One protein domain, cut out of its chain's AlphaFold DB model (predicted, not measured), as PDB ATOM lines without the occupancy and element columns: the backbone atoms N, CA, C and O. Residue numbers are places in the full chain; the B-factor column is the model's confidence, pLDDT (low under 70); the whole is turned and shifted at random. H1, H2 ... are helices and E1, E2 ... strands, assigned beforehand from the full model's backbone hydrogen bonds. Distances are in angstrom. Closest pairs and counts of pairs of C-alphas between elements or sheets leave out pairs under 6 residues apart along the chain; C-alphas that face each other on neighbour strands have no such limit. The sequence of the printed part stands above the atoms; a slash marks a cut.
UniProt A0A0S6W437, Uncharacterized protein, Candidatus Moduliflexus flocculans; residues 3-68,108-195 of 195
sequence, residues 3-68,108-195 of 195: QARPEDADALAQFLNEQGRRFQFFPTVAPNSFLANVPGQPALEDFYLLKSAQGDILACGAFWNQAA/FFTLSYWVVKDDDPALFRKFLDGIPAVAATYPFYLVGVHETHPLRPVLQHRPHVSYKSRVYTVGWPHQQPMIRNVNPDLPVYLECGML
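What this domain is: This is residues 3 to 68 and 108 to 195 of the 195 residues of an uncharacterized protein of Candidatus Moduliflexus flocculans (UniProt A0A0S6W437). Look first for a strongly twisted, curled sheet of four strands with one long helix packed on each face, H1 on one and H2 on the other; from this body a long loop carries the small helix H4 far out, and residues 172 to 178 stick out free at its tip. The short H3 packs on one end of H2. The printed part has 154 residues, in the order H1 E1 E2 E3 H2 E4 H3 H4; the sheet runs E1 E2 E3 E4 and is mixed. The class is mixed, helices and strands, though under half of the residues are in named elements. The whole is compact, with a radius of gyration of the C-alphas of 15.7 A and spans of 48 by 36 by 34 A.

How they stand to each other: Begin with the hairpin of E1, residues 47 to 51, and E2, residues 57 to 64: they are antiparallel, with N 50 and O 59 2.8 A apart. E3, residues 108 to 116, is antiparallel to E2, with N 62 and O 112 at 2.8 A, and bends by 64 degrees at residue 113. E4, residues 140 to 142, is parallel to E3, with N 142 and O 109 at 2.9 A. H1, residues 6 to 20, is on the sheet at a height of 8.8 A, over E1, E2 and E3; it runs across the strands, at 83 degrees to E1 on the local plane, and its closest C-alphas to E3 are those of Gln 19 and Val 115, 6.3 A apart. H2, residues 121 to 134, is on the opposite face, in three layers, helices on both faces of a sheet; the closest C-alphas of H2 and E2 are those of Phe 127 and Ala 59, 6.7 A apart. E3, H2 and E4 form a strand-helix-strand unit, two parallel neighbour strands with a helix between, its crossover right-handed. H3, residues 152 to 156, only just touches H2, which meets it with residues 121 to 125 alone, over 3 pairs of C-alphas within 8 A, the closest Pro 121 and Val 154 at 6.4 A. H4, residues 173 to 180, is apart from H3. Every O i to N i+4 pair is within hydrogen-bond range in H3, but 9 of 11 in H1, 6 of 10 in H2 and 2 of 4 in H4.

Where its parts are: Find C-alpha 6 at (-12.822, 63.522, -97.380); from there H1 runs 20.9 A to C-alpha 20. E2 spans 19.0 A, E3 21.8 A and H2 20.6 A. H4 ends at C-alpha 180, (-23.137, 32.719, -76.616).

The domain as a whole: The C-alphas farthest apart are those of Ala 53 and Pro 173, 50.8 A. Residues 69 to 107 are not printed, and C-alphas 68 and 108 are 12.0 A apart across the cut. The links H1 to E1 and H3 to H4 are long. The pLDDT is under 70 at residues 35 to 36.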
ATOM      1  N   GLN A   3      -5.680  65.715 -89.026       97.00
ATOM      2  CA  GLN A   3      -7.125  65.508 -89.111       97.00
ATOM      3  C   GLN A   3      -7.467  64.777 -90.420       97.00
ATOM      4  O   GLN A   3      -6.804  64.999 -91.439       97.00
ATOM      5  N   ALA A   4      -8.449  63.880 -90.382       96.31
ATOM      6  CA  ALA A   4      -8.928  63.173 -91.560       96.31
ATOM      7  C   ALA A   4      -9.612  64.144 -92.529       96.31
ATOM      8  O   ALA A   4     -10.250  65.118 -92.123       96.31
ATOM      9  N   ARG A   5      -9.457  63.877 -93.825       95.06
ATOM     10  CA  ARG A   5     -10.061  64.651 -94.913       95.06
ATOM     11  C   ARG A   5     -11.007  63.762 -95.727       95.06
ATOM     12  O   ARG A   5     -10.906  62.542 -95.606       95.06
ATOM     13  N   PRO A   6     -11.899  64.318 -96.567       93.44
ATOM     14  CA  PRO A   6     -12.822  63.522 -97.380       93.44
ATOM     15  C   PRO A   6     -12.148  62.402 -98.186       93.44
ATOM     16  O   PRO A   6     -12.687  61.303 -98.265       93.44
ATOM     17  N   GLU A   7     -10.940  62.630 -98.710       93.25
ATOM     18  CA  GLU A   7     -10.158  61.612 -99.426       93.25
ATOM     19  C   GLU A   7      -9.675  60.439 -98.551       93.25
ATOM     20  O   GLU A   7      -9.285  59.399 -99.076       93.25
ATOM     21  N   ASP A   8      -9.686  60.593 -97.225       94.38
ATOM     22  CA  ASP A   8      -9.269  59.561 -96.278       94.38
ATOM     23  C   ASP A   8     -10.427  58.630 -95.880       94.38
ATOM     24  O   ASP A   8     -10.176  57.619 -95.226       94.38
ATOM     25  N   ALA A   9     -11.678  58.948 -96.242       93.50
ATOM     26  CA  ALA A   9     -12.875  58.279 -95.725       93.50
ATOM     27  C   ALA A   9     -12.880  56.761 -95.972       93.50
ATOM     28  O   ALA A   9     -13.085  55.985 -95.035       93.50
ATOM     29  N   ASP A  10     -12.600  56.333 -97.206       92.88
ATOM     30  CA  ASP A  10     -12.604  54.914 -97.575       92.88
ATOM     31  C   ASP A  10     -11.450  54.157 -96.905       92.88
ATOM     32  O   ASP A  10     -11.653  53.104 -96.299       92.88
ATOM     33  N   ALA A  11     -10.243  54.735 -96.937       94.88
ATOM     34  CA  ALA A  11      -9.064  54.154 -96.299       94.88
ATOM     35  C   ALA A  11      -9.235  54.044 -94.775       94.88
ATOM     36  O   ALA A  11      -8.822  53.055 -94.170       94.88
ATOM     37  N   LEU A  12      -9.870  55.036 -94.145       96.19
ATOM     38  CA  LEU A  12     -10.185  55.031 -92.721       96.19
ATOM     39  C   LEU A  12     -11.215  53.952 -92.376       96.19
ATOM     40  O   LEU A  12     -10.995  53.200 -91.429       96.19
ATOM     41  N   ALA A  13     -12.312  53.848 -93.133       95.25
ATOM     42  CA  ALA A  13     -13.329  52.819 -92.917       95.25
ATOM     43  C   ALA A  13     -12.733  51.409 -93.048       95.25
ATOM     44  O   ALA A  13     -12.993  50.538 -92.213       95.25
ATOM     45  N   GLN A  14     -11.897  51.193 -94.066       95.50
ATOM     46  CA  GLN A  14     -11.180  49.936 -94.252       95.50
ATOM     47  C   GLN A  14     -10.251  49.652 -93.067       95.50
ATOM     48  O   GLN A  14     -10.345  48.585 -92.462       95.50
ATOM     49  N   PHE A  15      -9.416  50.617 -92.678       97.25
ATOM     50  CA  PHE A  15      -8.474  50.461 -91.570       97.25
ATOM     51  C   PHE A  15      -9.175  50.164 -90.234       97.25
ATOM     52  O   PHE A  15      -8.762  49.254 -89.511       97.25
ATOM     53  N   LEU A  16     -10.265  50.878 -89.924       97.06
ATOM     54  CA  LEU A  16     -11.076  50.652 -88.724       97.06
ATOM     55  C   LEU A  16     -11.638  49.230 -88.683       97.06
ATOM     56  O   LEU A  16     -11.524  48.566 -87.659       97.06
ATOM     57  N   ASN A  17     -12.194  48.734 -89.789       96.50
ATOM     58  CA  ASN A  17     -12.738  47.378 -89.842       96.50
ATOM     59  C   ASN A  17     -11.636  46.301 -89.807       96.50
ATOM     60  O   ASN A  17     -11.792  45.278 -89.140       96.50
ATOM     61  N   GLU A  18     -10.513  46.514 -90.495       96.69
ATOM     62  CA  GLU A  18      -9.398  45.560 -90.558       96.69
ATOM     63  C   GLU A  18      -8.698  45.365 -89.214       96.69
ATOM     64  O   GLU A  18      -8.413  44.224 -88.834       96.69
ATOM     65  N   GLN A  19      -8.420  46.461 -88.505       97.44
ATOM     66  CA  GLN A  19      -7.784  46.420 -87.188       97.44
ATOM     67  C   GLN A  19      -8.817  46.133 -86.092       97.44
ATOM     68  O   GLN A  19      -8.580  45.306 -85.215       97.44
ATOM     69  N   GLY A  20      -9.999  46.747 -86.175       95.81
ATOM     70  CA  GLY A  20     -11.061  46.646 -85.177       95.81
ATOM     71  C   GLY A  20     -11.668  45.252 -85.039       95.81
ATOM     72  O   GLY A  20     -11.960  44.828 -83.925       95.81
ATOM     73  N   ARG A  21     -11.772  44.470 -86.127       94.81
ATOM     74  CA  ARG A  21     -12.304  43.088 -86.078       94.81
ATOM     75  C   ARG A  21     -11.506  42.129 -85.186       94.81
ATOM     76  O   ARG A  21     -11.981  41.037 -84.890       94.81
ATOM     77  N   ARG A  22     -10.284  42.506 -84.791       94.50
ATOM     78  CA  ARG A  22      -9.445  41.761 -83.836       94.50
ATOM     79  C   ARG A  22      -9.958  41.881 -82.399       94.50
ATOM     80  O   ARG A  22      -9.468  41.172 -81.526       94.50
ATOM     81  N   PHE A  23     -10.928  42.760 -82.158       95.44
ATOM     82  CA  PHE A  23     -11.491  43.025 -80.848       95.44
ATOM     83  C   PHE A  23     -12.968  42.666 -80.784       95.44
ATOM     84  O   PHE A  23     -13.771  43.019 -81.651       95.44
ATOM     85  N   GLN A  24     -13.350  42.029 -79.686       93.12
ATOM     86  CA  GLN A  24     -14.746  41.849 -79.336       93.12
ATOM     87  C   GLN A  24     -15.382  43.223 -79.059       93.12
ATOM     88  O   GLN A  24     -14.823  44.034 -78.320       93.12
ATOM     89  N   PHE A  25     -16.570  43.458 -79.627       92.19
ATOM     90  CA  PHE A  25     -17.370  44.691 -79.490       92.19
ATOM     91  C   PHE A  25     -16.800  45.959 -80.140       92.19
ATOM     92  O   PHE A  25     -17.335  47.044 -79.899       92.19
ATOM     93  N   PHE A  26     -15.780  45.860 -80.998       94.12
ATOM     94  CA  PHE A  26     -15.427  47.008 -81.831       94.12
ATOM     95  C   PHE A  26     -16.595  47.355 -82.774       94.12
ATOM     96  O   PHE A  26     -17.167  46.440 -83.378       94.12
ATOM     97  N   PRO A  27     -16.984  48.635 -82.912       90.88
ATOM     98  CA  PRO A  27     -18.092  49.001 -83.784       90.88
ATOM     99  C   PRO A  27     -17.781  48.717 -85.259       90.88
ATOM    100  O   PRO A  27     -16.738  49.118 -85.772       90.88
ATOM    101  N   THR A  28     -18.715  48.085 -85.969       89.19
ATOM    102  CA  THR A  28     -18.611  47.935 -87.426       89.19
ATOM    103  C   THR A  28     -18.803  49.289 -88.100       89.19
ATOM    104  O   THR A  28     -19.816  49.955 -87.879       89.19
ATOM    105  N   VAL A  29     -17.862  49.675 -88.959       89.44
ATOM    106  CA  VAL A  29     -17.959  50.901 -89.759       89.44
ATOM    107  C   VAL A  29     -18.553  50.532 -91.112       89.44
ATOM    108  O   VAL A  29     -17.952  49.777 -91.877       89.44
ATOM    109  N   ALA A  30     -19.762  51.010 -91.396       83.00
ATOM    110  CA  ALA A  30     -20.457  50.704 -92.636       83.00
ATOM    111  C   ALA A  30     -19.853  51.482 -93.820       83.00
ATOM    112  O   ALA A  30     -19.270  52.558 -93.639       83.00
ATOM    113  N   PRO A  31     -20.038  50.992 -95.059       70.62
ATOM    114  CA  PRO A  31     -19.820  51.816 -96.238       70.62
ATOM    115  C   PRO A  31     -20.612  53.118 -96.098       70.62
ATOM    116  O   PRO A  31     -21.775  53.091 -95.693       70.62
ATOM    117  N   ASN A  32     -19.991  54.250 -96.424       73.06
ATOM    118  CA  ASN A  32     -20.592  55.582 -96.310       73.06
ATOM    119  C   ASN A  32     -20.909  56.057 -94.879       73.06
ATOM    120  O   ASN A  32     -21.605  57.061 -94.733       73.06
ATOM    121  N   SER A  33     -20.377  55.410 -93.829       76.62
ATOM    122  CA  SER A  33     -20.538  55.861 -92.431       76.62
ATOM    123  C   SER A  33     -20.150  57.325 -92.206       76.62
ATOM    124  O   SER A  33     -20.649  57.950 -91.279       76.62
ATOM    125  N   PHE A  34     -19.297  57.878 -93.067       80.69
ATOM    126  CA  PHE A  34     -18.809  59.252 -92.992       80.69
ATOM    127  C   PHE A  34     -19.515  60.230 -93.949       80.69
ATOM    128  O   PHE A  34     -19.207  61.416 -93.927       80.69
ATOM    129  N   LEU A  35     -20.442  59.763 -94.803       69.88
ATOM    130  CA  LEU A  35     -21.162  60.626 -95.758       69.88
ATOM    131  C   LEU A  35     -22.371  61.329 -95.138       69.88
ATOM    132  O   LEU A  35     -22.797  62.378 -95.620       69.88
ATOM    133  N   ALA A  36     -22.947  60.742 -94.094       65.19
ATOM    134  CA  ALA A  36     -24.048  61.326 -93.351       65.19
ATOM    135  C   ALA A  36     -23.567  61.619 -91.934       65.19
ATOM    136  O   ALA A  36     -23.121  60.714 -91.236       65.19
ATOM    137  N   ASN A  37     -23.695  62.870 -91.490       70.75
ATOM    138  CA  ASN A  37     -23.513  63.209 -90.082       70.75
ATOM    139  C   ASN A  37     -24.659  62.583 -89.283       70.75
ATOM    140  O   ASN A  37     -25.736  63.165 -89.147       70.75
ATOM    141  N   VAL A  38     -24.438  61.356 -88.807       75.81
ATOM    142  CA  VAL A  38     -25.398  60.612 -87.996       75.81
ATOM    143  C   VAL A  38     -25.318  61.126 -86.557       75.81
ATOM    144  O   VAL A  38     -24.254  61.051 -85.939       75.81
ATOM    145  N   PRO A  39     -26.424  61.632 -85.977       74.50
ATOM    146  CA  PRO A  39     -26.437  62.042 -84.580       74.50
ATOM    147  C   PRO A  39     -25.993  60.903 -83.661       74.50
ATOM    148  O   PRO A  39     -26.484  59.780 -83.768       74.50
ATOM    149  N   GLY A  40     -25.082  61.200 -82.735       80.06
ATOM    150  CA  GLY A  40     -24.556  60.191 -81.817       80.06
ATOM    151  C   GLY A  40     -23.478  59.288 -82.423       80.06
ATOM    152  O   GLY A  40     -23.226  58.226 -81.867       80.06
ATOM    153  N   GLN A  41     -22.827  59.704 -83.513       86.88
ATOM    154  CA  GLN A  41     -21.580  59.117 -84.014       86.88
ATOM    155  C   GLN A  41     -20.557  60.231 -84.297       86.88
ATOM    156  O   GLN A  41     -20.967  61.370 -84.544       86.88
ATOM    157  N   PRO A  42     -19.244  59.949 -84.229       90.88
ATOM    158  CA  PRO A  42     -18.228  60.907 -84.653       90.88
ATOM    159  C   PRO A  42     -18.297  61.135 -86.168       90.88
ATOM    160  O   PRO A  42     -18.433  60.184 -86.941       90.88
ATOM    161  N   ALA A  43     -18.182  62.394 -86.581       92.19
ATOM    162  CA  ALA A  43     -18.073  62.771 -87.986       92.19
ATOM    163  C   ALA A  43     -16.647  62.518 -88.504       92.19
ATOM    164  O   ALA A  43     -15.730  62.267 -87.720       92.19
ATOM    165  N   LEU A  44     -16.428  62.588 -89.821       93.94
ATOM    166  CA  LEU A  44     -15.104  62.338 -90.407       93.94
ATOM    167  C   LEU A  44     -14.042  63.285 -89.839       93.94
ATOM    168  O   LEU A  44     -12.935  62.869 -89.512       93.94
ATOM    169  N   GLU A  45     -14.406  64.551 -89.679       93.12
ATOM    170  CA  GLU A  45     -13.573  65.607 -89.121       93.12
ATOM    171  C   GLU A  45     -13.185  65.372 -87.655       93.12
ATOM    172  O   GLU A  45     -12.205  65.951 -87.187       93.12
ATOM    173  N   ASP A  46     -13.889  64.506 -86.926       94.31
ATOM    174  CA  ASP A  46     -13.484  64.142 -85.569       94.31
ATOM    175  C   ASP A  46     -12.275  63.193 -85.579       94.31
ATOM    176  O   ASP A  46     -11.585  63.074 -84.567       94.31
ATOM    177  N   PHE A  47     -11.977  62.516 -86.693       96.69
ATOM    178  CA  PHE A  47     -10.890  61.544 -86.767       96.69
ATOM    179  C   PHE A  47      -9.529  62.191 -86.996       96.69
ATOM    180  O   PHE A  47      -9.335  63.030 -87.875       96.69
ATOM    181  N   TYR A  48      -8.543  61.708 -86.245       98.00
ATOM    182  CA  TYR A  48      -7.139  62.041 -86.428       98.00
ATOM    183  C   TYR A  48      -6.345  60.794 -86.790       98.00
ATOM    184  O   TYR A  48      -6.561  59.713 -86.243       98.00
ATOM    185  N   LEU A  49      -5.410  60.960 -87.723       98.38
ATOM    186  CA  LEU A  49      -4.661  59.891 -88.368       98.38
ATOM    187  C   LEU A  49      -3.158  60.072 -88.134       98.38
ATOM    188  O   LEU A  49      -2.583  61.148 -88.352       98.38
ATOM    189  N   LEU A  50      -2.489  58.995 -87.735       98.38
ATOM    190  CA  LEU A  50      -1.045  58.845 -87.852       98.38
ATOM    191  C   LEU A  50      -0.758  58.064 -89.133       98.38
ATOM    192  O   LEU A  50      -1.208  56.930 -89.261       98.38
ATOM    193  N   LYS A  51      -0.003  58.660 -90.060       97.94
ATOM    194  CA  LYS A  51       0.314  58.056 -91.358       97.94
ATOM    195  C   LYS A  51       1.792  57.701 -91.514       97.94
ATOM    196  O   LYS A  51       2.648  58.324 -90.877       97.94
ATOM    197  N   SER A  52       2.075  56.705 -92.353       97.00
ATOM    198  CA  SER A  52       3.419  56.388 -92.848       97.00
ATOM    199  C   SER A  52       3.909  57.472 -93.818       97.00
ATOM    200  O   SER A  52       3.143  58.343 -94.236       97.00
ATOM    201  N   ALA A  53       5.185  57.419 -94.208       94.50
ATOM    202  CA  ALA A  53       5.716  58.302 -95.251       94.50
ATOM    203  C   ALA A  53       5.054  58.051 -96.621       94.50
ATOM    204  O   ALA A  53       5.017  58.944 -97.460       94.50
ATOM    205  N   GLN A  54       4.520  56.846 -96.827       94.44
ATOM    206  CA  GLN A  54       3.814  56.410 -98.030       94.44
ATOM    207  C   GLN A  54       2.318  56.769 -98.001       94.44
ATOM    208  O   GLN A  54       1.641  56.632 -99.014       94.44
ATOM    209  N   GLY A  55       1.807  57.266 -96.868       94.88
ATOM    210  CA  GLY A  55       0.418  57.704 -96.712       94.88
ATOM    211  C   GLY A  55      -0.527  56.681 -96.074       94.88
ATOM    212  O   GLY A  55      -1.688  57.019 -95.834       94.88
ATOM    213  N   ASP A  56      -0.045  55.482 -95.736       96.81
ATOM    214  CA  ASP A  56      -0.842  54.442 -95.074       96.81
ATOM    215  C   ASP A  56      -1.217  54.854 -93.652       96.81
ATOM    216  O   ASP A  56      -0.393  55.417 -92.925       96.81
ATOM    217  N   ILE A  57      -2.430  54.522 -93.215       98.44
ATOM    218  CA  ILE A  57      -2.858  54.753 -91.834       98.44
ATOM    219  C   ILE A  57      -2.162  53.729 -90.921       98.44
ATOM    220  O   ILE A  57      -2.208  52.524 -91.149       98.44
ATOM    221  N   LEU A  58      -1.482  54.230 -89.890       98.62
ATOM    222  CA  LEU A  58      -0.760  53.444 -88.883       98.62
ATOM    223  C   LEU A  58      -1.488  53.426 -87.537       98.62
ATOM    224  O   LEU A  58      -1.377  52.465 -86.782       98.62
ATOM    225  N   ALA A  59      -2.217  54.491 -87.225       98.62
ATOM    226  CA  ALA A  59      -3.122  54.573 -86.087       98.62
ATOM    227  C   ALA A  59      -4.177  55.643 -86.357       98.62
ATOM    228  O   ALA A  59      -3.901  56.627 -87.054       98.62
ATOM    229  N   CYS A  60      -5.357  55.485 -85.774       98.31
ATOM    230  CA  CYS A  60      -6.384  56.512 -85.792       98.31
ATOM    231  C   CYS A  60      -7.191  56.529 -84.493       98.31
ATOM    232  O   CYS A  60      -7.098  55.619 -83.671       98.31
ATOM    233  N   GLY A  61      -7.973  57.590 -84.328       97.44
ATOM    234  CA  GLY A  61      -9.004  57.710 -83.308       97.44
ATOM    235  C   GLY A  61      -9.816  58.982 -83.520       97.44
ATOM    236  O   GLY A  61      -9.287  59.988 -83.996       97.44
ATOM    237  N   ALA A  62     -11.096  58.923 -83.179       96.25
ATOM    238  CA  ALA A  62     -11.995  60.063 -83.151       96.25
ATOM    239  C   ALA A  62     -11.813  60.852 -81.853       96.25
ATOM    240  O   ALA A  62     -11.840  60.286 -80.759       96.25
ATOM    241  N   PHE A  63     -11.635  62.164 -81.965       96.00
ATOM    242  CA  PHE A  63     -11.579  63.092 -80.841       96.00
ATOM    243  C   PHE A  63     -12.977  63.648 -80.623       96.00
ATOM    244  O   PHE A  63     -13.289  64.789 -80.956       96.00
ATOM    245  N   TRP A  64     -13.843  62.797 -80.090       93.44
ATOM    246  CA  TRP A  64     -15.269  63.039 -80.129       93.44
ATOM    247  C   TRP A  64     -15.713  63.985 -79.010       93.44
ATOM    248  O   TRP A  64     -15.740  63.628 -77.827       93.44
ATOM    249  N   ASN A  65     -16.056  65.222 -79.379       92.81
ATOM    250  CA  ASN A  65     -16.598  66.204 -78.445       92.81
ATOM    251  C   ASN A  65     -18.126  66.104 -78.359       92.81
ATOM    252  O   ASN A  65     -18.859  66.544 -79.240       92.81
ATOM    253  N   GLN A  66     -18.606  65.605 -77.226       91.50
ATOM    254  CA  GLN A  66     -20.029  65.372 -76.983       91.50
ATOM    255  C   GLN A  66     -20.707  66.519 -76.210       91.50
ATOM    256  O   GLN A  66     -21.871  66.406 -75.828       91.50
ATOM    257  N   ALA A  67     -20.018  67.647 -75.985       90.50
ATOM    258  CA  ALA A  67     -20.487  68.741 -75.124       90.50
ATOM    259  C   ALA A  67     -21.807  69.394 -75.571       90.50
ATOM    260  O   ALA A  67     -22.450  70.072 -74.767       90.50
ATOM    261  N   ALA A  68     -22.223  69.201 -76.826       87.38
ATOM    262  CA  ALA A  68     -23.510  69.677 -77.327       87.38
ATOM    263  C   ALA A  68     -24.709  68.968 -76.665       87.38
ATOM    264  O   ALA A  68     -25.765  69.578 -76.528       87.38
ATOM    265  N   PHE A 108     -13.450  68.176 -72.282       94.12
ATOM    266  CA  PHE A 108     -12.727  67.022 -72.792       94.12
ATOM    267  C   PHE A 108     -13.356  66.532 -74.092       94.12
ATOM    268  O   PHE A 108     -14.486  66.899 -74.414       94.12
ATOM    269  N   PHE A 109     -12.622  65.688 -74.804       95.06
ATOM    270  CA  PHE A 109     -13.173  64.820 -75.837       95.06
ATOM    271  C   PHE A 109     -13.013  63.360 -75.406       95.06
ATOM    272  O   PHE A 109     -12.137  63.034 -74.596       95.06
ATOM    273  N   THR A 110     -13.845  62.475 -75.940       95.56
ATOM    274  CA  THR A 110     -13.637  61.035 -75.792       95.56
ATOM    275  C   THR A 110     -12.762  60.548 -76.939       95.56
ATOM    276  O   THR A 110     -13.053  60.842 -78.095       95.56
ATOM    277  N   LEU A 111     -11.674  59.840 -76.632       97.06
ATOM    278  CA  LEU A 111     -10.901  59.120 -77.637       97.06
ATOM    279  C   LEU A 111     -11.675  57.852 -78.005       97.06
ATOM    280  O   LEU A 111     -11.640  56.859 -77.274       97.06
ATOM    281  N   SER A 112     -12.388  57.929 -79.120       95.44
ATOM    282  CA  SER A 112     -13.318  56.917 -79.620       95.44
ATOM    283  C   SER A 112     -12.801  56.291 -80.914       95.44
ATOM    284  O   SER A 112     -11.929  56.855 -81.568       95.44
ATOM    285  N   TYR A 113     -13.324  55.124 -81.292       95.50
ATOM    286  CA  TYR A 113     -12.955  54.373 -82.501       95.50
ATOM    287  C   TYR A 113     -11.436  54.273 -82.722       95.50
ATOM    288  O   TYR A 113     -10.948  54.406 -83.844       95.50
ATOM    289  N   TRP A 114     -10.664  54.114 -81.646       97.19
ATOM    290  CA  TRP A 114      -9.213  54.130 -81.752       97.19
ATOM    291  C   TRP A 114      -8.687  52.734 -82.068       97.19
ATOM    292  O   TRP A 114      -9.051  51.755 -81.420       97.19
ATOM    293  N   VAL A 115      -7.813  52.649 -83.066       97.75
ATOM    294  CA  VAL A 115      -7.127  51.416 -83.462       97.75
ATOM    295  C   VAL A 115      -5.713  51.735 -83.918       97.75
ATOM    296  O   VAL A 115      -5.413  52.832 -84.401       97.75
ATOM    297  N   VAL A 116      -4.824  50.763 -83.754       98.38
ATOM    298  CA  VAL A 116      -3.405  50.883 -84.082       98.38
ATOM    299  C   VAL A 116      -3.012  49.660 -84.880       98.38
ATOM    300  O   VAL A 116      -3.401  48.548 -84.535       98.38
ATOM    301  N   LYS A 117      -2.241  49.874 -85.944       98.31
ATOM    302  CA  LYS A 117      -1.779  48.797 -86.806       98.31
ATOM    303  C   LYS A 117      -1.052  47.740 -85.977       98.31
ATOM    304  O   LYS A 117      -0.072  48.055 -85.301       98.31
ATOM    305  N   ASP A 118      -1.566  46.514 -86.036       97.56
ATOM    306  CA  ASP A 118      -1.016  45.327 -85.372       97.56
ATOM    307  C   ASP A 118      -0.835  45.467 -83.851       97.56
ATOM    308  O   ASP A 118      -0.052  44.735 -83.247       97.56
ATOM    309  N   ASP A 119      -1.574  46.387 -83.223       97.25
ATOM    310  CA  ASP A 119      -1.477  46.693 -81.795       97.25
ATOM    311  C   ASP A 119      -0.068  47.126 -81.353       97.25
ATOM    312  O   ASP A 119       0.325  46.897 -80.207       97.25
ATOM    313  N   ASP A 120       0.696  47.772 -82.246       98.38
ATOM    314  CA  ASP A 120       2.062  48.222 -81.965       98.38
ATOM    315  C   ASP A 120       2.081  49.319 -80.873       98.38
ATOM    316  O   ASP A 120       1.620  50.452 -81.094       98.38
ATOM    317  N   PRO A 121       2.673  49.049 -79.689       98.38
ATOM    318  CA  PRO A 121       2.745  50.023 -78.604       98.38
ATOM    319  C   PRO A 121       3.505  51.303 -78.969       98.38
ATOM    320  O   PRO A 121       3.215  52.366 -78.414       98.38
ATOM    321  N   ALA A 122       4.487  51.231 -79.868       98.44
ATOM    322  CA  ALA A 122       5.283  52.377 -80.289       98.44
ATOM    323  C   ALA A 122       4.460  53.327 -81.168       98.44
ATOM    324  O   ALA A 122       4.496  54.545 -80.962       98.44
ATOM    325  N   LEU A 123       3.664  52.776 -82.091       98.50
ATOM    326  CA  LEU A 123       2.718  53.554 -82.894       98.50
ATOM    327  C   LEU A 123       1.660  54.211 -82.010       98.50
ATOM    328  O   LEU A 123       1.369  55.396 -82.191       98.50
ATOM    329  N   PHE A 124       1.145  53.491 -81.009       98.50
ATOM    330  CA  PHE A 124       0.147  54.064 -80.113       98.50
ATOM    331  C   PHE A 124       0.710  55.207 -79.265       98.50
ATOM    332  O   PHE A 124       0.093  56.265 -79.176       98.50
ATOM    333  N   ARG A 125       1.916  55.045 -78.698       98.31
ATOM    334  CA  ARG A 125       2.610  56.133 -77.983       98.31
ATOM    335  C   ARG A 125       2.766  57.359 -78.875       98.31
ATOM    336  O   ARG A 125       2.348  58.442 -78.484       98.31
ATOM    337  N   LYS A 126       3.269  57.167 -80.100       98.12
ATOM    338  CA  LYS A 126       3.448  58.247 -81.078       98.12
ATOM    339  C   LYS A 126       2.132  58.950 -81.423       98.12
ATOM    340  O   LYS A 126       2.125  60.165 -81.601       98.12
ATOM    341  N   PHE A 127       1.029  58.208 -81.516       98.31
ATOM    342  CA  PHE A 127      -0.301  58.780 -81.721       98.31
ATOM    343  C   PHE A 127      -0.734  59.639 -80.521       98.31
ATOM    344  O   PHE A 127      -1.054  60.814 -80.694       98.31
ATOM    345  N   LEU A 128      -0.654  59.097 -79.302       96.94
ATOM    346  CA  LEU A 128      -1.031  59.800 -78.069       96.94
ATOM    347  C   LEU A 128      -0.159  61.035 -77.793       96.94
ATOM    348  O   LEU A 128      -0.659  62.044 -77.300       96.94
ATOM    349  N   ASP A 129       1.129  60.984 -78.130       95.50
ATOM    350  CA  ASP A 129       2.053  62.117 -78.006       95.50
ATOM    351  C   ASP A 129       1.747  63.239 -79.006       95.50
ATOM    352  O   ASP A 129       2.100  64.393 -78.767       95.50
ATOM    353  N   GLY A 130       1.045  62.932 -80.099       95.44
ATOM    354  CA  GLY A 130       0.557  63.932 -81.041       95.44
ATOM    355  C   GLY A 130      -0.672  64.702 -80.546       95.44
ATOM    356  O   GLY A 130      -0.898  65.818 -81.013       95.44
ATOM    357  N   ILE A 131      -1.462  64.138 -79.623       95.50
ATOM    358  CA  ILE A 131      -2.739  64.719 -79.164       95.50
ATOM    359  C   ILE A 131      -2.598  66.184 -78.725       95.50
ATOM    360  O   ILE A 131      -3.360  67.010 -79.233       95.50
ATOM    361  N   PRO A 132      -1.639  66.561 -77.852       91.06
ATOM    362  CA  PRO A 132      -1.546  67.935 -77.361       91.06
ATOM    363  C   PRO A 132      -1.366  68.978 -78.469       91.06
ATOM    364  O   PRO A 132      -1.826  70.106 -78.321       91.06
ATOM    365  N   ALA A 133      -0.731  68.606 -79.587       90.62
ATOM    366  CA  ALA A 133      -0.465  69.520 -80.693       90.62
ATOM    367  C   ALA A 133      -1.722  69.868 -81.508       90.62
ATOM    368  O   ALA A 133      -1.799  70.963 -82.057       90.62
ATOM    369  N   VAL A 134      -2.703  68.962 -81.590       90.06
ATOM    370  CA  VAL A 134      -3.920  69.171 -82.401       90.06
ATOM    371  C   VAL A 134      -5.169  69.424 -81.557       90.06
ATOM    372  O   VAL A 134      -6.137  69.995 -82.043       90.06
ATOM    373  N   ALA A 135      -5.151  69.022 -80.284       88.19
ATOM    374  CA  ALA A 135      -6.277  69.129 -79.363       88.19
ATOM    375  C   ALA A 135      -5.977  70.076 -78.191       88.19
ATOM    376  O   ALA A 135      -6.517  69.905 -77.101       88.19
ATOM    377  N   ALA A 136      -5.139  71.096 -78.408       80.25
ATOM    378  CA  ALA A 136      -4.708  72.050 -77.378       80.25
ATOM    379  C   ALA A 136      -5.871  72.772 -76.663       80.25
ATOM    380  O   ALA A 136      -5.719  73.282 -75.555       80.25
ATOM    381  N   THR A 137      -7.051  72.814 -77.285       85.62
ATOM    382  CA  THR A 137      -8.271  73.396 -76.713       85.62
ATOM    383  C   THR A 137      -8.957  72.490 -75.684       85.62
ATOM    384  O   THR A 137      -9.844  72.964 -74.966       85.62
ATOM    385  N   TYR A 138      -8.569  71.218 -75.576       90.94
ATOM    386  CA  TYR A 138      -9.113  70.265 -74.616       90.94
ATOM    387  C   TYR A 138      -8.059  69.922 -73.557       90.94
ATOM    388  O   TYR A 138      -7.080  69.246 -73.862       90.94
ATOM    389  N   PRO A 139      -8.245  70.360 -72.300       90.44
ATOM    390  CA  PRO A 139      -7.292  70.062 -71.234       90.44
ATOM    391  C   PRO A 139      -7.245  68.571 -70.877       90.44
ATOM    392  O   PRO A 139      -6.231  68.098 -70.376       90.44
ATOM    393  N   PHE A 140      -8.323  67.828 -71.134       92.00
ATOM    394  CA  PHE A 140      -8.430  66.406 -70.826       92.00
ATOM    395  C   PHE A 140      -8.967  65.632 -72.030       92.00
ATOM    396  O   PHE A 140      -9.669  66.187 -72.877       92.00
ATOM    397  N   TYR A 141      -8.712  64.329 -72.051       94.44
ATOM    398  CA  TYR A 141      -9.467  63.382 -72.862       94.44
ATOM    399  C   TYR A 141      -9.830  62.161 -72.024       94.44
ATOM    400  O   TYR A 141      -9.132  61.819 -71.065       94.44
ATOM    401  N   LEU A 142     -10.943  61.528 -72.374       94.94
ATOM    402  CA  LEU A 142     -11.403  60.292 -71.756       94.94
ATOM    403  C   LEU A 142     -11.141  59.132 -72.710       94.94
ATOM    404  O   LEU A 142     -11.380  59.250 -73.907       94.94
ATOM    405  N   VAL A 143     -10.668  58.008 -72.187       95.31
ATOM    406  CA  VAL A 143     -10.474  56.786 -72.968       95.31
ATOM    407  C   VAL A 143     -10.936  55.588 -72.152       95.31
ATOM    408  O   VAL A 143     -10.581  55.443 -70.981       95.31
ATOM    409  N   GLY A 144     -11.755  54.742 -72.773       93.88
ATOM    410  CA  GLY A 144     -12.132  53.443 -72.231       93.88
ATOM    411  C   GLY A 144     -11.131  52.389 -72.676       93.88
ATOM    412  O   GLY A 144     -10.745  52.350 -73.841       93.88
ATOM    413  N   VAL A 145     -10.706  51.528 -71.755       95.25
ATOM    414  CA  VAL A 145      -9.849  50.390 -72.087       95.25
ATOM    415  C   VAL A 145     -10.197  49.203 -71.201       95.25
ATOM    416  O   VAL A 145     -10.276  49.329 -69.977       95.25
ATOM    417  N   HIS A 146     -10.425  48.046 -71.821       95.19
ATOM    418  CA  HIS A 146     -10.659  46.808 -71.088       95.19
ATOM    419  C   HIS A 146      -9.357  46.279 -70.477       95.19
ATOM    420  O   HIS A 146      -8.261  46.523 -70.986       95.19
ATOM    421  N   GLU A 147      -9.459  45.518 -69.389       93.38
ATOM    422  CA  GLU A 147      -8.286  45.016 -68.675       93.38
ATOM    423  C   GLU A 147      -7.411  44.059 -69.498       93.38
ATOM    424  O   GLU A 147      -6.207  44.000 -69.242       93.38
ATOM    425  N   THR A 148      -8.003  43.391 -70.494       93.12
ATOM    426  CA  THR A 148      -7.342  42.459 -71.426       93.12
ATOM    427  C   THR A 148      -6.813  43.117 -72.701       93.12
ATOM    428  O   THR A 148      -6.192  42.442 -73.517       93.12
ATOM    429  N   HIS A 149      -7.047  44.417 -72.910       95.69
ATOM    430  CA  HIS A 149      -6.627  45.076 -74.144       95.69
ATOM    431  C   HIS A 149      -5.083  45.141 -74.230       95.69
ATOM    432  O   HIS A 149      -4.457  45.664 -73.302       95.69
ATOM    433  N   PRO A 150      -4.442  44.705 -75.335       96.25
ATOM    434  CA  PRO A 150      -2.979  44.630 -75.466       96.25
ATOM    435  C   PRO A 150      -2.287  45.985 -75.271       96.25
ATOM    436  O   PRO A 150      -1.225  46.079 -74.665       96.25
ATOM    437  N   LEU A 151      -2.932  47.061 -75.726       97.38
ATOM    438  CA  LEU A 151      -2.438  48.433 -75.594       97.38
ATOM    439  C   LEU A 151      -2.744  49.122 -74.250       97.38
ATOM    440  O   LEU A 151      -2.329  50.263 -74.039       97.38
ATOM    441  N   ARG A 152      -3.409  48.448 -73.301       96.44
ATOM    442  CA  ARG A 152      -3.688  49.001 -71.964       96.44
ATOM    443  C   ARG A 152      -2.438  49.519 -71.240       96.44
ATOM    444  O   ARG A 152      -2.524  50.616 -70.679       96.44
ATOM    445  N   PRO A 153      -1.284  48.818 -71.240       97.19
ATOM    446  CA  PRO A 153      -0.094  49.318 -70.563       97.19
ATOM    447  C   PRO A 153       0.340  50.687 -71.091       97.19
ATOM    448  O   PRO A 153       0.745  51.529 -70.300       97.19
ATOM    449  N   VAL A 154       0.206  50.964 -72.394       97.56
ATOM    450  CA  VAL A 154       0.578  52.270 -72.968       97.56
ATOM    451  C   VAL A 154      -0.214  53.408 -72.324       97.56
ATOM    452  O   VAL A 154       0.377  54.426 -71.970       97.56
ATOM    453  N   LEU A 155      -1.519  53.221 -72.110       95.56
ATOM    454  CA  LEU A 155      -2.373  54.204 -71.440       95.56
ATOM    455  C   LEU A 155      -2.011  54.362 -69.960       95.56
ATOM    456  O   LEU A 155      -1.938  55.479 -69.458       95.56
ATOM    457  N   GLN A 156      -1.733  53.255 -69.267       94.69
ATOM    458  CA  GLN A 156      -1.422  53.272 -67.833       94.69
ATOM    459  C   GLN A 156      -0.104  53.977 -67.494       94.69
ATOM    460  O   GLN A 156       0.025  54.506 -66.394       94.69
ATOM    461  N   HIS A 157       0.856  54.007 -68.423       94.31
ATOM    462  CA  HIS A 157       2.124  54.718 -68.236       94.31
ATOM    463  C   HIS A 157       2.002  56.238 -68.429       94.31
ATOM    464  O   HIS A 157       2.970  56.959 -68.184       94.31
ATOM    465  N   ARG A 158       0.843  56.748 -68.865       91.50
ATOM    466  CA  ARG A 158       0.602  58.191 -68.979       91.50
ATOM    467  C   ARG A 158      -0.001  58.744 -67.686       91.50
ATOM    468  O   ARG A 158      -0.706  58.013 -66.988       91.50
ATOM    469  N   PRO A 159       0.208  60.033 -67.372       90.00
ATOM    470  CA  PRO A 159      -0.523  60.690 -66.295       90.00
ATOM    471  C   PRO A 159      -2.032  60.591 -66.537       90.00
ATOM    472  O   PRO A 159      -2.531  61.035 -67.570       90.00
ATOM    473  N   HIS A 160      -2.759  59.983 -65.603       91.56
ATOM    474  CA  HIS A 160      -4.194  59.763 -65.741       91.56
ATOM    475  C   HIS A 160      -4.884  59.670 -64.380       91.56
ATOM    476  O   HIS A 160      -4.253  59.459 -63.345       91.56
ATOM    477  N   VAL A 161      -6.211  59.790 -64.403       89.12
ATOM    478  CA  VAL A 161      -7.086  59.457 -63.277       89.12
ATOM    479  C   VAL A 161      -7.880  58.221 -63.673       89.12
ATOM    480  O   VAL A 161      -8.606  58.249 -64.664       89.12
ATOM    481  N   SER A 162      -7.729  57.120 -62.938       90.38
ATOM    482  CA  SER A 162      -8.444  55.883 -63.261       90.38
ATOM    483  C   SER A 162      -9.866  55.904 -62.696       90.38
ATOM    484  O   SER A 162     -10.062  56.095 -61.496       90.38
ATOM    485  N   TYR A 163     -10.846  55.600 -63.542       89.31
ATOM    486  CA  TYR A 163     -12.205  55.249 -63.136       89.31
ATOM    487  C   TYR A 163     -12.461  53.789 -63.514       89.31
ATOM    488  O   TYR A 163     -12.274  53.407 -64.667       89.31
ATOM    489  N   LYS A 164     -12.836  52.955 -62.539       92.56
ATOM    490  CA  LYS A 164     -13.098  51.527 -62.758       92.56
ATOM    491  C   LYS A 164     -14.600  51.288 -62.787       92.56
ATOM    492  O   LYS A 164     -15.296  51.648 -61.842       92.56
ATOM    493  N   SER A 165     -15.077  50.630 -63.833       91.25
ATOM    494  CA  SER A 165     -16.466  50.200 -63.980       91.25
ATOM    495  C   SER A 165     -16.529  48.715 -64.335       91.25
ATOM    496  O   SER A 165     -15.541  48.118 -64.762       91.25
ATOM    497  N   ARG A 166     -17.699  48.108 -64.125       91.88
ATOM    498  CA  ARG A 166     -18.030  46.772 -64.631       91.88
ATOM    499  C   ARG A 166     -19.100  46.936 -65.697       91.88
ATOM    500  O   ARG A 166     -20.118  47.573 -65.433       91.88
ATOM    501  N   VAL A 167     -18.850  46.383 -66.876       88.81
ATOM    502  CA  VAL A 167     -19.769  46.425 -68.016       88.81
ATOM    503  C   VAL A 167     -20.359  45.033 -68.190       88.81
ATOM    504  O   VAL A 167     -19.642  44.042 -68.076       88.81
ATOM    505  N   TYR A 168     -21.665  44.963 -68.433       88.12
ATOM    506  CA  TYR A 168     -22.394  43.708 -68.590       88.12
ATOM    507  C   TYR A 168     -23.050  43.666 -69.964       88.12
ATOM    508  O   TYR A 168     -23.679  44.636 -70.384       88.12
ATOM    509  N   THR A 169     -22.958  42.523 -70.637       86.31
ATOM    510  CA  THR A 169     -23.814  42.222 -71.785       86.31
ATOM    511  C   THR A 169     -25.154  41.722 -71.259       86.31
ATOM    512  O   THR A 169     -25.208  40.742 -70.517       86.31
ATOM    513  N   VAL A 170     -26.239  42.394 -71.634       87.06
ATOM    514  CA  VAL A 170     -27.608  42.009 -71.272       87.06
ATOM    515  C   VAL A 170     -28.323  41.569 -72.540       87.06
ATOM    516  O   VAL A 170     -28.240  42.247 -73.560       87.06
ATOM    517  N   GLY A 171     -29.023  40.438 -72.484       86.50
ATOM    518  CA  GLY A 171     -29.849  39.981 -73.594       86.50
ATOM    519  C   GLY A 171     -31.102  39.268 -73.135       86.50
ATOM    520  O   GLY A 171     -31.180  38.722 -72.035       86.50
ATOM    521  N   TRP A 172     -32.079  39.270 -74.026       90.00
ATOM    522  CA  TRP A 172     -33.368  38.629 -73.837       90.00
ATOM    523  C   TRP A 172     -33.288  37.168 -74.304       90.00
ATOM    524  O   TRP A 172     -32.363  36.814 -75.040       90.00
ATOM    525  N   PRO A 173     -34.243  36.293 -73.932       90.62
ATOM    526  CA  PRO A 173     -34.179  34.868 -74.269       90.62
ATOM    527  C   PRO A 173     -33.906  34.570 -75.754       90.62
ATOM    528  O   PRO A 173     -33.101  33.698 -76.066       90.62
ATOM    529  N   HIS A 174     -34.489  35.347 -76.671       88.50
ATOM    530  CA  HIS A 174     -34.292  35.189 -78.117       88.50
ATOM    531  C   HIS A 174     -32.900  35.630 -78.620       88.50
ATOM    532  O   HIS A 174     -32.502  35.254 -79.718       88.50
ATOM    533  N   GLN A 175     -32.139  36.392 -77.829       87.62
ATOM    534  CA  GLN A 175     -30.783  36.860 -78.151       87.62
ATOM    535  C   GLN A 175     -29.688  36.003 -77.506       87.62
ATOM    536  O   GLN A 175     -28.505  36.232 -77.759       87.62
ATOM    537  N   GLN A 176     -30.052  34.996 -76.700       79.88
ATOM    538  CA  GLN A 176     -29.075  34.091 -76.092       79.88
ATOM    539  C   GLN A 176     -28.104  33.455 -77.097       79.88
ATOM    540  O   GLN A 176     -26.926  33.363 -76.756       79.88
ATOM    541  N   PRO A 177     -28.517  33.057 -78.319       81.06
ATOM    542  CA  PRO A 177     -27.571  32.543 -79.305       81.06
ATOM    543  C   PRO A 177     -26.476  33.555 -79.673       81.06
ATOM    544  O   PRO A 177     -25.316  33.176 -79.767       81.06
ATOM    545  N   MET A 178     -26.805  34.848 -79.804       78.50
ATOM    546  CA  MET A 178     -25.805  35.890 -80.081       78.50
ATOM    547  C   MET A 178     -24.866  36.123 -78.898       78.50
ATOM    548  O   MET A 178     -23.665  36.255 -79.098       78.50
ATOM    549  N   ILE A 179     -25.386  36.133 -77.667       80.12
ATOM    550  CA  ILE A 179     -24.549  36.298 -76.467       80.12
ATOM    551  C   ILE A 179     -23.579  35.125 -76.305       80.12
ATOM    552  O   ILE A 179     -22.434  35.324 -75.915       80.12
ATOM    553  N   ARG A 180     -24.007  33.905 -76.643       77.75
ATOM    554  CA  ARG A 180     -23.137  32.719 -76.616       77.75
ATOM    555  C   ARG A 180     -22.050  32.735 -77.692       77.75
ATOM    556  O   ARG A 180     -21.065  32.031 -77.531       77.75
ATOM    557  N   ASN A 181     -22.214  33.537 -78.745       79.94
ATOM    558  CA  ASN A 181     -21.222  33.700 -79.809       79.94
ATOM    559  C   ASN A 181     -20.149  34.754 -79.483       79.94
ATOM    560  O   ASN A 181     -19.310  35.041 -80.336       79.94
ATOM    561  N   VAL A 182     -20.164  35.347 -78.282       84.06
ATOM    562  CA  VAL A 182     -19.045  36.171 -77.807       84.06
ATOM    563  C   VAL A 182     -17.801  35.292 -77.743       84.06
ATOM    564  O   VAL A 182     -17.806  34.262 -77.071       84.06
ATOM    565  N   ASN A 183     -16.749  35.694 -78.450       85.62
ATOM    566  CA  ASN A 183     -15.499  34.957 -78.482       85.62
ATOM    567  C   ASN A 183     -14.631  35.387 -77.285       85.62
ATOM    568  O   ASN A 183     -14.137  36.518 -77.284       85.62
ATOM    569  N   PRO A 184     -14.428  34.523 -76.275       81.75
ATOM    570  CA  PRO A 184     -13.638  34.870 -75.097       81.75
ATOM    571  C   PRO A 184     -12.144  35.047 -75.401       81.75
ATOM    572  O   PRO A 184     -11.440  35.657 -74.599       81.75
ATOM    573  N   ASP A 185     -11.664  34.546 -76.544       87.75
ATOM    574  CA  ASP A 185     -10.255  34.624 -76.932       87.75
ATOM    575  C   ASP A 185      -9.894  35.975 -77.566       87.75
ATOM    576  O   ASP A 185      -8.714  36.319 -77.668       87.75
ATOM    577  N   LEU A 186     -10.889  36.765 -77.990       91.38
ATOM    578  CA  LEU A 186     -10.647  38.106 -78.512       91.38
ATOM    579  C   LEU A 186     -10.555  39.125 -77.367       91.38
ATOM    580  O   LEU A 186     -11.423  39.156 -76.488       91.38
ATOM    581  N   PRO A 187      -9.556  40.025 -77.380       93.94
ATOM    582  CA  PRO A 187      -9.531  41.152 -76.458       93.94
ATOM    583  C   PRO A 187     -10.784  42.016 -76.637       93.94
ATOM    584  O   PRO A 187     -11.306  42.176 -77.738       93.94
ATOM    585  N   VAL A 188     -11.264  42.607 -75.546       93.88
ATOM    586  CA  VAL A 188     -12.466  43.448 -75.569       93.88
ATOM    587  C   VAL A 188     -12.086  44.891 -75.886       93.88
ATOM    588  O   VAL A 188     -11.212  45.470 -75.235       93.88
ATOM    589  N   TYR A 189     -12.789  45.487 -76.845       94.62
ATOM    590  CA  TYR A 189     -12.789  46.926 -77.061       94.62
ATOM    591  C   TYR A 189     -13.972  47.562 -76.327       94.62
ATOM    592  O   TYR A 189     -15.078  47.021 -76.312       94.62
ATOM    593  N   LEU A 190     -13.734  48.711 -75.694       92.12
ATOM    594  CA  LEU A 190     -14.757  49.442 -74.956       92.12
ATOM    595  C   LEU A 190     -14.925  50.837 -75.553       92.12
ATOM    596  O   LEU A 190     -14.090  51.712 -75.323       92.12
ATOM    597  N   GLU A 191     -16.032  51.056 -76.261       91.38
ATOM    598  CA  GLU A 191     -16.325  52.364 -76.838       91.38
ATOM    599  C   GLU A 191     -16.913  53.314 -75.785       91.38
ATOM    600  O   GLU A 191     -18.123  53.380 -75.570       91.38
ATOM    601  N   CYS A 192     -16.038  54.048 -75.095       86.06
ATOM    602  CA  CYS A 192     -16.435  54.926 -73.993       86.06
ATOM    603  C   CYS A 192     -17.342  56.084 -74.435       86.06
ATOM    604  O   CYS A 192     -18.104  56.592 -73.613       86.06
ATOM    605  N   GLY A 193     -17.280  56.511 -75.702       84.50
ATOM    606  CA  GLY A 193     -18.108  57.618 -76.196       84.50
ATOM    607  C   GLY A 193     -19.602  57.283 -76.209       84.50
ATOM    608  O   GLY A 193     -20.451  58.174 -76.135       84.50
ATOM    609  N   MET A 194     -19.919  55.987 -76.231       83.06
ATOM    610  CA  MET A 194     -21.275  55.443 -76.323       83.06
ATOM    611  C   MET A 194     -21.889  55.072 -74.960       83.06
ATOM    612  O   MET A 194     -23.019  54.586 -74.926       83.06
ATOM    613  N   LEU A 195     -21.166  55.287 -73.850       73.81
ATOM    614  CA  LEU A 195     -21.614  55.039 -72.468       73.81
ATOM    615  C   LEU A 195     -21.994  56.344 -71.766       73.81
ATOM    616  O   LEU A 195     -23.189  56.604 -71.532       73.81
TER     617      LEU A 195